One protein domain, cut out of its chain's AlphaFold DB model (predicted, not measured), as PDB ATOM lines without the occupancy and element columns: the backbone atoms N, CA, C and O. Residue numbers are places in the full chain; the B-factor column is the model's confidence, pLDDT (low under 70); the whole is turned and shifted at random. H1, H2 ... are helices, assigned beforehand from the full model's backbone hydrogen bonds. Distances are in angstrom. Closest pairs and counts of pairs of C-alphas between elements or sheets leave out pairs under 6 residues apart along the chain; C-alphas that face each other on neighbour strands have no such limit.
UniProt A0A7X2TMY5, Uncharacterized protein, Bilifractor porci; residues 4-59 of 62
ATOM      1  N   ASP A   4     155.660 146.542 184.057       78.94
ATOM      2  CA  ASP A   4     154.683 145.873 184.915       78.94
ATOM      3  C   ASP A   4     154.910 146.147 186.402       78.94
ATOM      4  O   ASP A   4     154.003 146.610 187.087       78.94
ATOM      5  N   ASP A   5     156.136 145.952 186.899       83.25
ATOM      6  CA  ASP A   5     156.481 146.214 188.303       83.25
ATOM      7  C   ASP A   5     156.225 147.676 188.684       83.25
ATOM      8  O   ASP A   5     155.758 147.973 189.784       83.25
ATOM      9  N   LYS A   6     156.530 148.610 187.772       84.06
ATOM     10  CA  LYS A   6     156.299 150.040 188.007       84.06
ATOM     11  C   LYS A   6     154.810 150.353 188.060       84.06
ATOM     12  O   LYS A   6     154.413 151.143 188.909       84.06
ATOM     13  N   ILE A   7     154.011 149.745 187.183       81.62
ATOM     14  CA  ILE A   7     152.553 149.896 187.165       81.62
ATOM     15  C   ILE A   7     151.963 149.345 188.468       81.62
ATOM     16  O   ILE A   7     151.213 150.049 189.136       81.62
ATOM     17  N   ILE A   8     152.356 148.138 188.882       84.25
ATOM     18  CA  ILE A   8     151.893 147.494 190.123       84.25
ATOM     19  C   ILE A   8     152.194 148.379 191.339       84.25
ATOM     20  O   ILE A   8     151.294 148.666 192.129       84.25
ATOM     21  N   LEU A   9     153.431 148.871 191.460       86.50
ATOM     22  CA  LEU A   9     153.838 149.761 192.552       86.50
ATOM     23  C   LEU A   9     153.054 151.081 192.562       86.50
ATOM     24  O   LEU A   9     152.699 151.571 193.636       86.50
ATOM     25  N   ASP A  10     152.780 151.661 191.391       86.31
ATOM     26  CA  ASP A  10     152.017 152.910 191.282       86.31
ATOM     27  C   ASP A  10     150.552 152.690 191.694       86.31
ATOM     28  O   ASP A  10     150.017 153.443 192.510       86.31
ATOM     29  N   ILE A  11     149.932 151.594 191.246       84.19
ATOM     30  CA  ILE A  11     148.564 151.218 191.628       84.19
ATOM     31  C   ILE A  11     148.481 150.942 193.141       84.19
ATOM     32  O   ILE A  11     147.580 151.469 193.796       84.19
ATOM     33  N   GLN A  12     149.430 150.202 193.735       86.12
ATOM     34  CA  GLN A  12     149.494 149.998 195.195       86.12
ATOM     35  C   GLN A  12     149.623 151.307 195.963       86.12
ATOM     36  O   GLN A  12     148.982 151.489 197.006       86.12
ATOM     37  N   ARG A  13     150.440 152.228 195.449       88.12
ATOM     38  CA  ARG A  13     150.630 153.539 196.056       88.12
ATOM     39  C   ARG A  13     149.337 154.344 196.036       88.12
ATOM     40  O   ARG A  13     148.974 154.885 197.078       88.12
ATOM     41  N   ILE A  14     148.647 154.403 194.898       87.19
ATOM     42  CA  ILE A  14     147.387 155.142 194.759       87.19
ATOM     43  C   ILE A  14     146.278 154.506 195.603       87.19
ATOM     44  O   ILE A  14     145.595 155.214 196.339       87.19
ATOM     45  N   ALA A  15     146.150 153.178 195.598       85.25
ATOM     46  CA  ALA A  15     145.187 152.479 196.446       85.25
ATOM     47  C   ALA A  15     145.441 152.712 197.946       85.25
ATOM     48  O   ALA A  15     144.497 152.956 198.700       85.25
ATOM     49  N   SER A  16     146.710 152.725 198.373       86.88
ATOM     50  CA  SER A  16     147.082 153.077 199.751       86.88
ATOM     51  C   SER A  16     146.752 154.533 200.088       86.88
ATOM     52  O   SER A  16     146.269 154.809 201.185       86.88
ATOM     53  N   LEU A  17     146.974 155.453 199.145       86.44
ATOM     54  CA  LEU A  17     146.636 156.877 199.264       86.44
ATOM     55  C   LEU A  17     145.132 157.092 199.456       86.44
ATOM     56  O   LEU A  17     144.720 157.879 200.302       86.44
ATOM     57  N   LEU A  18     144.329 156.347 198.704       83.19
ATOM     58  CA  LEU A  18     142.869 156.365 198.759       83.19
ATOM     59  C   LEU A  18     142.296 155.569 199.933       83.19
ATOM     60  O   LEU A  18     141.087 155.587 200.151       83.19
ATOM     61  N   ASN A  19     143.149 154.844 200.662       83.88
ATOM     62  CA  ASN A  19     142.749 153.880 201.681       83.88
ATOM     63  C   ASN A  19     141.669 152.906 201.168       83.88
ATOM     64  O   ASN A  19     140.747 152.524 201.887       83.88
ATOM     65  N   THR A  20     141.769 152.522 199.894       79.81
ATOM     66  CA  THR A  20     140.788 151.675 199.221       79.81
ATOM     67  C   THR A  20     141.404 150.332 198.875       79.81
ATOM     68  O   THR A  20     142.524 150.236 198.382       79.81
ATOM     69  N   ASN A  21     140.631 149.272 199.083       78.25
ATOM     70  CA  ASN A  21     140.968 147.936 198.593       78.25
ATOM     71  C   ASN A  21     140.441 147.687 197.173       78.25
ATOM     72  O   ASN A  21     140.479 146.558 196.683       78.25
ATOM     73  N   LYS A  22     139.899 148.730 196.531       80.31
ATOM     74  CA  LYS A  22     139.357 148.677 195.180       80.31
ATOM     75  C   LYS A  22     139.718 149.920 194.379       80.31
ATOM     76  O   LYS A  22     139.435 151.031 194.818       80.31
ATOM     77  N   LEU A  23     140.306 149.731 193.203       78.81
ATOM     78  CA  LEU A  23     140.706 150.832 192.330       78.81
ATOM     79  C   LEU A  23     140.108 150.631 190.936       78.81
ATOM     80  O   LEU A  23     140.139 149.533 190.372       78.81
ATOM     81  N   SER A  24     139.530 151.698 190.391       78.88
ATOM     82  CA  SER A  24     139.153 151.781 188.980       78.88
ATOM     83  C   SER A  24     140.255 152.467 188.196       78.88
ATOM     84  O   SER A  24     141.018 153.252 188.747       78.88
ATOM     85  N   PHE A  25     140.291 152.219 186.888       77.25
ATOM     86  CA  PHE A  25     141.196 152.939 185.998       77.25
ATOM     87  C   PHE A  25     140.997 154.458 186.083       77.25
ATOM     88  O   PHE A  25     141.955 155.219 186.109       77.25
ATOM     89  N   ASP A  26     139.734 154.870 186.156       79.06
ATOM     90  CA  ASP A  26     139.333 156.269 186.253       79.06
ATOM     91  C   ASP A  26     139.878 156.929 187.527       79.06
ATOM     92  O   ASP A  26     140.595 157.918 187.441       79.06
ATOM     93  N   GLU A  27     139.665 156.299 188.688       81.81
ATOM     94  CA  GLU A  27     140.252 156.716 189.971       81.81
ATOM     95  C   GLU A  27     141.780 156.756 189.896       81.81
ATOM     96  O   GLU A  27     142.405 157.740 190.271       81.81
ATOM     97  N   TYR A  28     142.401 155.706 189.368       82.88
ATOM     98  CA  TYR A  28     143.847 155.656 189.221       82.88
ATOM     99  C   TYR A  28     144.390 156.869 188.451       82.88
ATOM    100  O   TYR A  28     145.288 157.542 188.948       82.88
ATOM    101  N   VAL A  29     143.809 157.209 187.297       81.50
ATOM    102  CA  VAL A  29     144.203 158.400 186.524       81.50
ATOM    103  C   VAL A  29     143.859 159.694 187.262       81.50
ATOM    104  O   VAL A  29     144.693 160.598 187.318       81.50
ATOM    105  N   ALA A  30     142.675 159.780 187.869       82.62
ATOM    106  CA  ALA A  30     142.217 160.961 188.599       82.62
ATOM    107  C   ALA A  30     143.119 161.305 189.798       82.62
ATOM    108  O   ALA A  30     143.334 162.480 190.091       82.62
ATOM    109  N   HIS A  31     143.696 160.293 190.453       81.81
ATOM    110  CA  HIS A  31     144.575 160.446 191.620       81.81
ATOM    111  C   HIS A  31     146.065 160.570 191.267       81.81
ATOM    112  O   HIS A  31     146.916 160.575 192.159       81.81
ATOM    113  N   GLY A  32     146.399 160.724 189.981       74.56
ATOM    114  CA  GLY A  32     147.767 160.978 189.520       74.56
ATOM    115  C   GLY A  32     148.490 159.755 188.961       74.56
ATOM    116  O   GLY A  32     149.722 159.733 188.941       74.56
ATOM    117  N   GLY A  33     147.735 158.753 188.510       75.19
ATOM    118  CA  GLY A  33     148.247 157.564 187.852       75.19
ATOM    119  C   GLY A  33     149.109 157.934 186.655       75.19
ATOM    120  O   GLY A  33     148.663 158.594 185.716       75.19
ATOM    121  N   LYS A  34     150.367 157.499 186.681       74.69
ATOM    122  CA  LYS A  34     151.369 157.877 185.670       74.69
ATOM    123  C   LYS A  34     151.208 157.183 184.322       74.69
ATOM    124  O   LYS A  34     151.965 157.465 183.396       74.69
ATOM    125  N   PHE A  35     150.274 156.248 184.230       72.94
ATOM    126  CA  PHE A  35     150.145 155.342 183.102       72.94
ATOM    127  C   PHE A  35     148.749 155.487 182.496       72.94
ATOM    128  O   PHE A  35     147.744 155.289 183.170       72.94
ATOM    129  N   GLU A  36     148.669 155.853 181.220       70.94
ATOM    130  CA  GLU A  36     147.386 155.973 180.527       70.94
ATOM    131  C   GLU A  36     146.777 154.606 180.202       70.94
ATOM    132  O   GLU A  36     147.471 153.586 180.137       70.94
ATOM    133  N   LYS A  37     145.459 154.595 179.951       67.44
ATOM    134  CA  LYS A  37     144.683 153.369 179.690       67.44
ATOM    135  C   LYS A  37     145.257 152.581 178.536       67.44
ATOM    136  O   LYS A  37     145.329 151.368 178.618       67.44
ATOM    137  N   GLN A  38     145.734 153.281 177.511       66.94
ATOM    138  CA  GLN A  38     146.391 152.652 176.378       66.94
ATOM    139  C   GLN A  38     147.690 151.953 176.763       66.94
ATOM    140  O   GLN A  38     147.910 150.861 176.280       66.94
ATOM    141  N   ILE A  39     148.530 152.510 177.642       69.31
ATOM    142  CA  ILE A  39     149.780 151.836 178.038       69.31
ATOM    143  C   ILE A  39     149.465 150.561 178.816       69.31
ATOM    144  O   ILE A  39     150.030 149.507 178.539       69.31
ATOM    145  N   ILE A  40     148.500 150.649 179.728       69.69
ATOM    146  CA  ILE A  40     148.092 149.515 180.550       69.69
ATOM    147  C   ILE A  40     147.317 148.470 179.727       69.69
ATOM    148  O   ILE A  40     147.504 147.283 179.934       69.69
ATOM    149  N   GLU A  41     146.481 148.861 178.763       66.44
ATOM    150  CA  GLU A  41     145.750 147.914 177.906       66.44
ATOM    151  C   GLU A  41     146.587 147.348 176.745       66.44
ATOM    152  O   GLU A  41     146.245 146.282 176.234       66.44
ATOM    153  N   ASN A  42     147.660 148.020 176.318       60.00
ATOM    154  CA  ASN A  42     148.476 147.609 175.170       60.00
ATOM    155  C   ASN A  42     149.554 146.574 175.542       60.00
ATOM    156  O   ASN A  42     149.864 145.704 174.729       60.00
ATOM    157  N   GLU A  43     150.091 146.609 176.765       56.03
ATOM    158  CA  GLU A  43     151.015 145.583 177.272       56.03
ATOM    159  C   GLU A  43     150.257 144.435 177.952       56.03
ATOM    160  O   GLU A  43     150.258 144.292 179.163       56.03
ATOM    161  N   TYR A  44     149.594 143.597 177.146       48.75
ATOM    162  CA  TYR A  44     149.220 142.201 177.461       48.75
ATOM    163  C   TYR A  44     148.398 141.912 178.742       48.75
ATOM    164  O   TYR A  44     148.099 140.754 179.037       48.75
ATOM    165  N   SER A  45     147.999 142.923 179.509       56.78
ATOM    166  CA  SER A  45     147.345 142.769 180.803       56.78
ATOM    167  C   SER A  45     146.408 143.929 181.052       56.78
ATOM    168  O   SER A  45     146.819 145.036 181.360       56.78
ATOM    169  N   SER A  46     145.105 143.669 180.981       71.31
ATOM    170  CA  SER A  46     144.113 144.650 181.415       71.31
ATOM    171  C   SER A  46     144.448 145.180 182.813       71.31
ATOM    172  O   SER A  46     144.910 144.424 183.660       71.31
ATOM    173  N   PHE A  47     144.108 146.439 183.100       75.12
ATOM    174  CA  PHE A  47     144.270 147.058 184.428       75.12
ATOM    175  C   PHE A  47     143.812 146.180 185.604       75.12
ATOM    176  O   PHE A  47     144.374 146.244 186.691       75.12
ATOM    177  N   GLY A  48     142.803 145.334 185.376       74.81
ATOM    178  CA  GLY A  48     142.373 144.329 186.344       74.81
ATOM    179  C   GLY A  48     143.467 143.357 186.771       74.81
ATOM    180  O   GLY A  48     143.581 143.090 187.958       74.81
ATOM    181  N   ASN A  49     144.290 142.891 185.833       81.12
ATOM    182  CA  ASN A  49     145.400 141.990 186.106       81.12
ATOM    183  C   ASN A  49     146.467 142.682 186.962       81.12
ATOM    184  O   ASN A  49     146.916 142.128 187.956       81.12
ATOM    185  N   TYR A  50     146.803 143.939 186.651       80.00
ATOM    186  CA  TYR A  50     147.719 144.724 187.481       80.00
ATOM    187  C   TYR A  50     147.159 145.031 188.872       80.00
ATOM    188  O   TYR A  50     147.908 144.978 189.841       80.00
ATOM    189  N   CYS A  51     145.856 145.311 188.998       79.50
ATOM    190  CA  CYS A  51     145.200 145.418 190.304       79.50
ATOM    191  C   CYS A  51     145.330 144.113 191.096       79.50
ATOM    192  O   CYS A  51     145.715 144.148 192.261       79.50
ATOM    193  N   GLU A  52     145.076 142.968 190.463       82.25
ATOM    194  CA  GLU A  52     145.165 141.659 191.110       82.25
ATOM    195  C   GLU A  52     146.601 141.339 191.558       82.25
ATOM    196  O   GLU A  52     146.815 140.957 192.709       82.25
ATOM    197  N   LEU A  53     147.596 141.615 190.706       83.06
ATOM    198  CA  LEU A  53     149.024 141.504 191.032       83.06
ATOM    199  C   LEU A  53     149.457 142.469 192.148       83.06
ATOM    200  O   LEU A  53     150.317 142.136 192.959       83.06
ATOM    201  N   ALA A  54     148.837 143.646 192.215       79.56
ATOM    202  CA  ALA A  54     149.017 144.622 193.284       79.56
ATOM    203  C   ALA A  54     148.310 144.234 194.598       79.56
ATOM    204  O   ALA A  54     148.504 144.903 195.616       79.56
ATOM    205  N   GLY A  55     147.497 143.170 194.599       80.81
ATOM    206  CA  GLY A  55     146.703 142.743 195.753       80.81
ATOM    207  C   GLY A  55     145.465 143.610 196.006       80.81
ATOM    208  O   GLY A  55     144.962 143.649 197.126       80.81
ATOM    209  N   ILE A  56     144.979 144.317 194.985       82.75
ATOM    210  CA  ILE A  56     143.854 145.254 195.057       82.75
ATOM    211  C   ILE A  56     142.728 144.709 194.178       82.75
ATOM    212  O   ILE A  56     142.955 144.209 193.076       82.75
ATOM    213  N   LYS A  57     141.474 144.816 194.619       75.88
ATOM    214  CA  LYS A  57     140.350 144.385 193.783       75.88
ATOM    215  C   LYS A  57     140.115 145.393 192.659       75.88
ATOM    216  O   LYS A  57     140.010 146.595 192.899       75.88
ATOM    217  N   ARG A  58     139.947 144.925 191.422       69.38
ATOM    218  CA  ARG A  58     139.376 145.785 190.379       69.38
ATOM    219  C   ARG A  58     137.952 146.140 190.800       69.38
ATOM    220  O   ARG A  58     137.169 145.241 191.100       69.38
ATOM    221  N   TYR A  59     137.601 147.424 190.819       64.69
ATOM    222  CA  TYR A  59     136.199 147.793 190.993       64.69
ATOM    223  C   TYR A  59     135.430 147.407 189.724       64.69
ATOM    224  O   TYR A  59     135.610 148.006 188.662       64.69
TER     225      TYR A  59
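Overview. This is residues 4 to 59 of the 62 residues of an uncharacterized protein of Bilifractor porci (UniProt A0A7X2TMY5). One long helix, H1, makes one side of a small rounded body, and three short helices gather on one side of it: H4 packs on H1 and crosses it at nearly a right angle, while H2 and H3 are near it. Near the end of the printed part, residues 57 to 58 pair in parallel with residues 22 to 23, before H2. The printed part has 56 residues with four named helices, in the order H1, H2, H3, H4, and no named strand; the class is all helix. It is compact, with a radius of gyration of the C-alphas of 9.6 A and spans of 28 by 20 by 19 A.

Arrangement. H1, residues 4 to 17, touches H4, residues 47 to 53, about perpendicular at 88 degrees; their closest C-alphas are those of Ile 8 and Tyr 50, 5.7 A apart. H2, residues 25 to 30, is close to H1 but not clearly touching, with the closest C-alphas, Ile 14 and Tyr 28, 6.6 A apart. H3, residues 37 to 42, and H4 only just touch, with 3 pairs of C-alphas within 8 A, and only at the corner by their link; the closest are those of Ile 40 and Phe 47, 6.0 A. In H1, H2, H3 and H4 every O i to N i+4 pair is within hydrogen-bond range.

Along the chain. H1 begins at C-alpha 4 (154.683, 145.873, 184.915) and is 19.8 A long. H2 is 8.5 A, H3 8.2 A and H4 9.9 A long; H4 ends at C-alpha 53 (149.024, 141.504, 191.032).

Size, cuts and confidence. The C-alphas farthest apart, those of Asn 19 and Asn 42, are 27.8 A apart. The printed part has no cut. The link from H3 to H4 is tight; no link is long. Confidence is low, under 70, at residues 37 to 45 and 58 to 59.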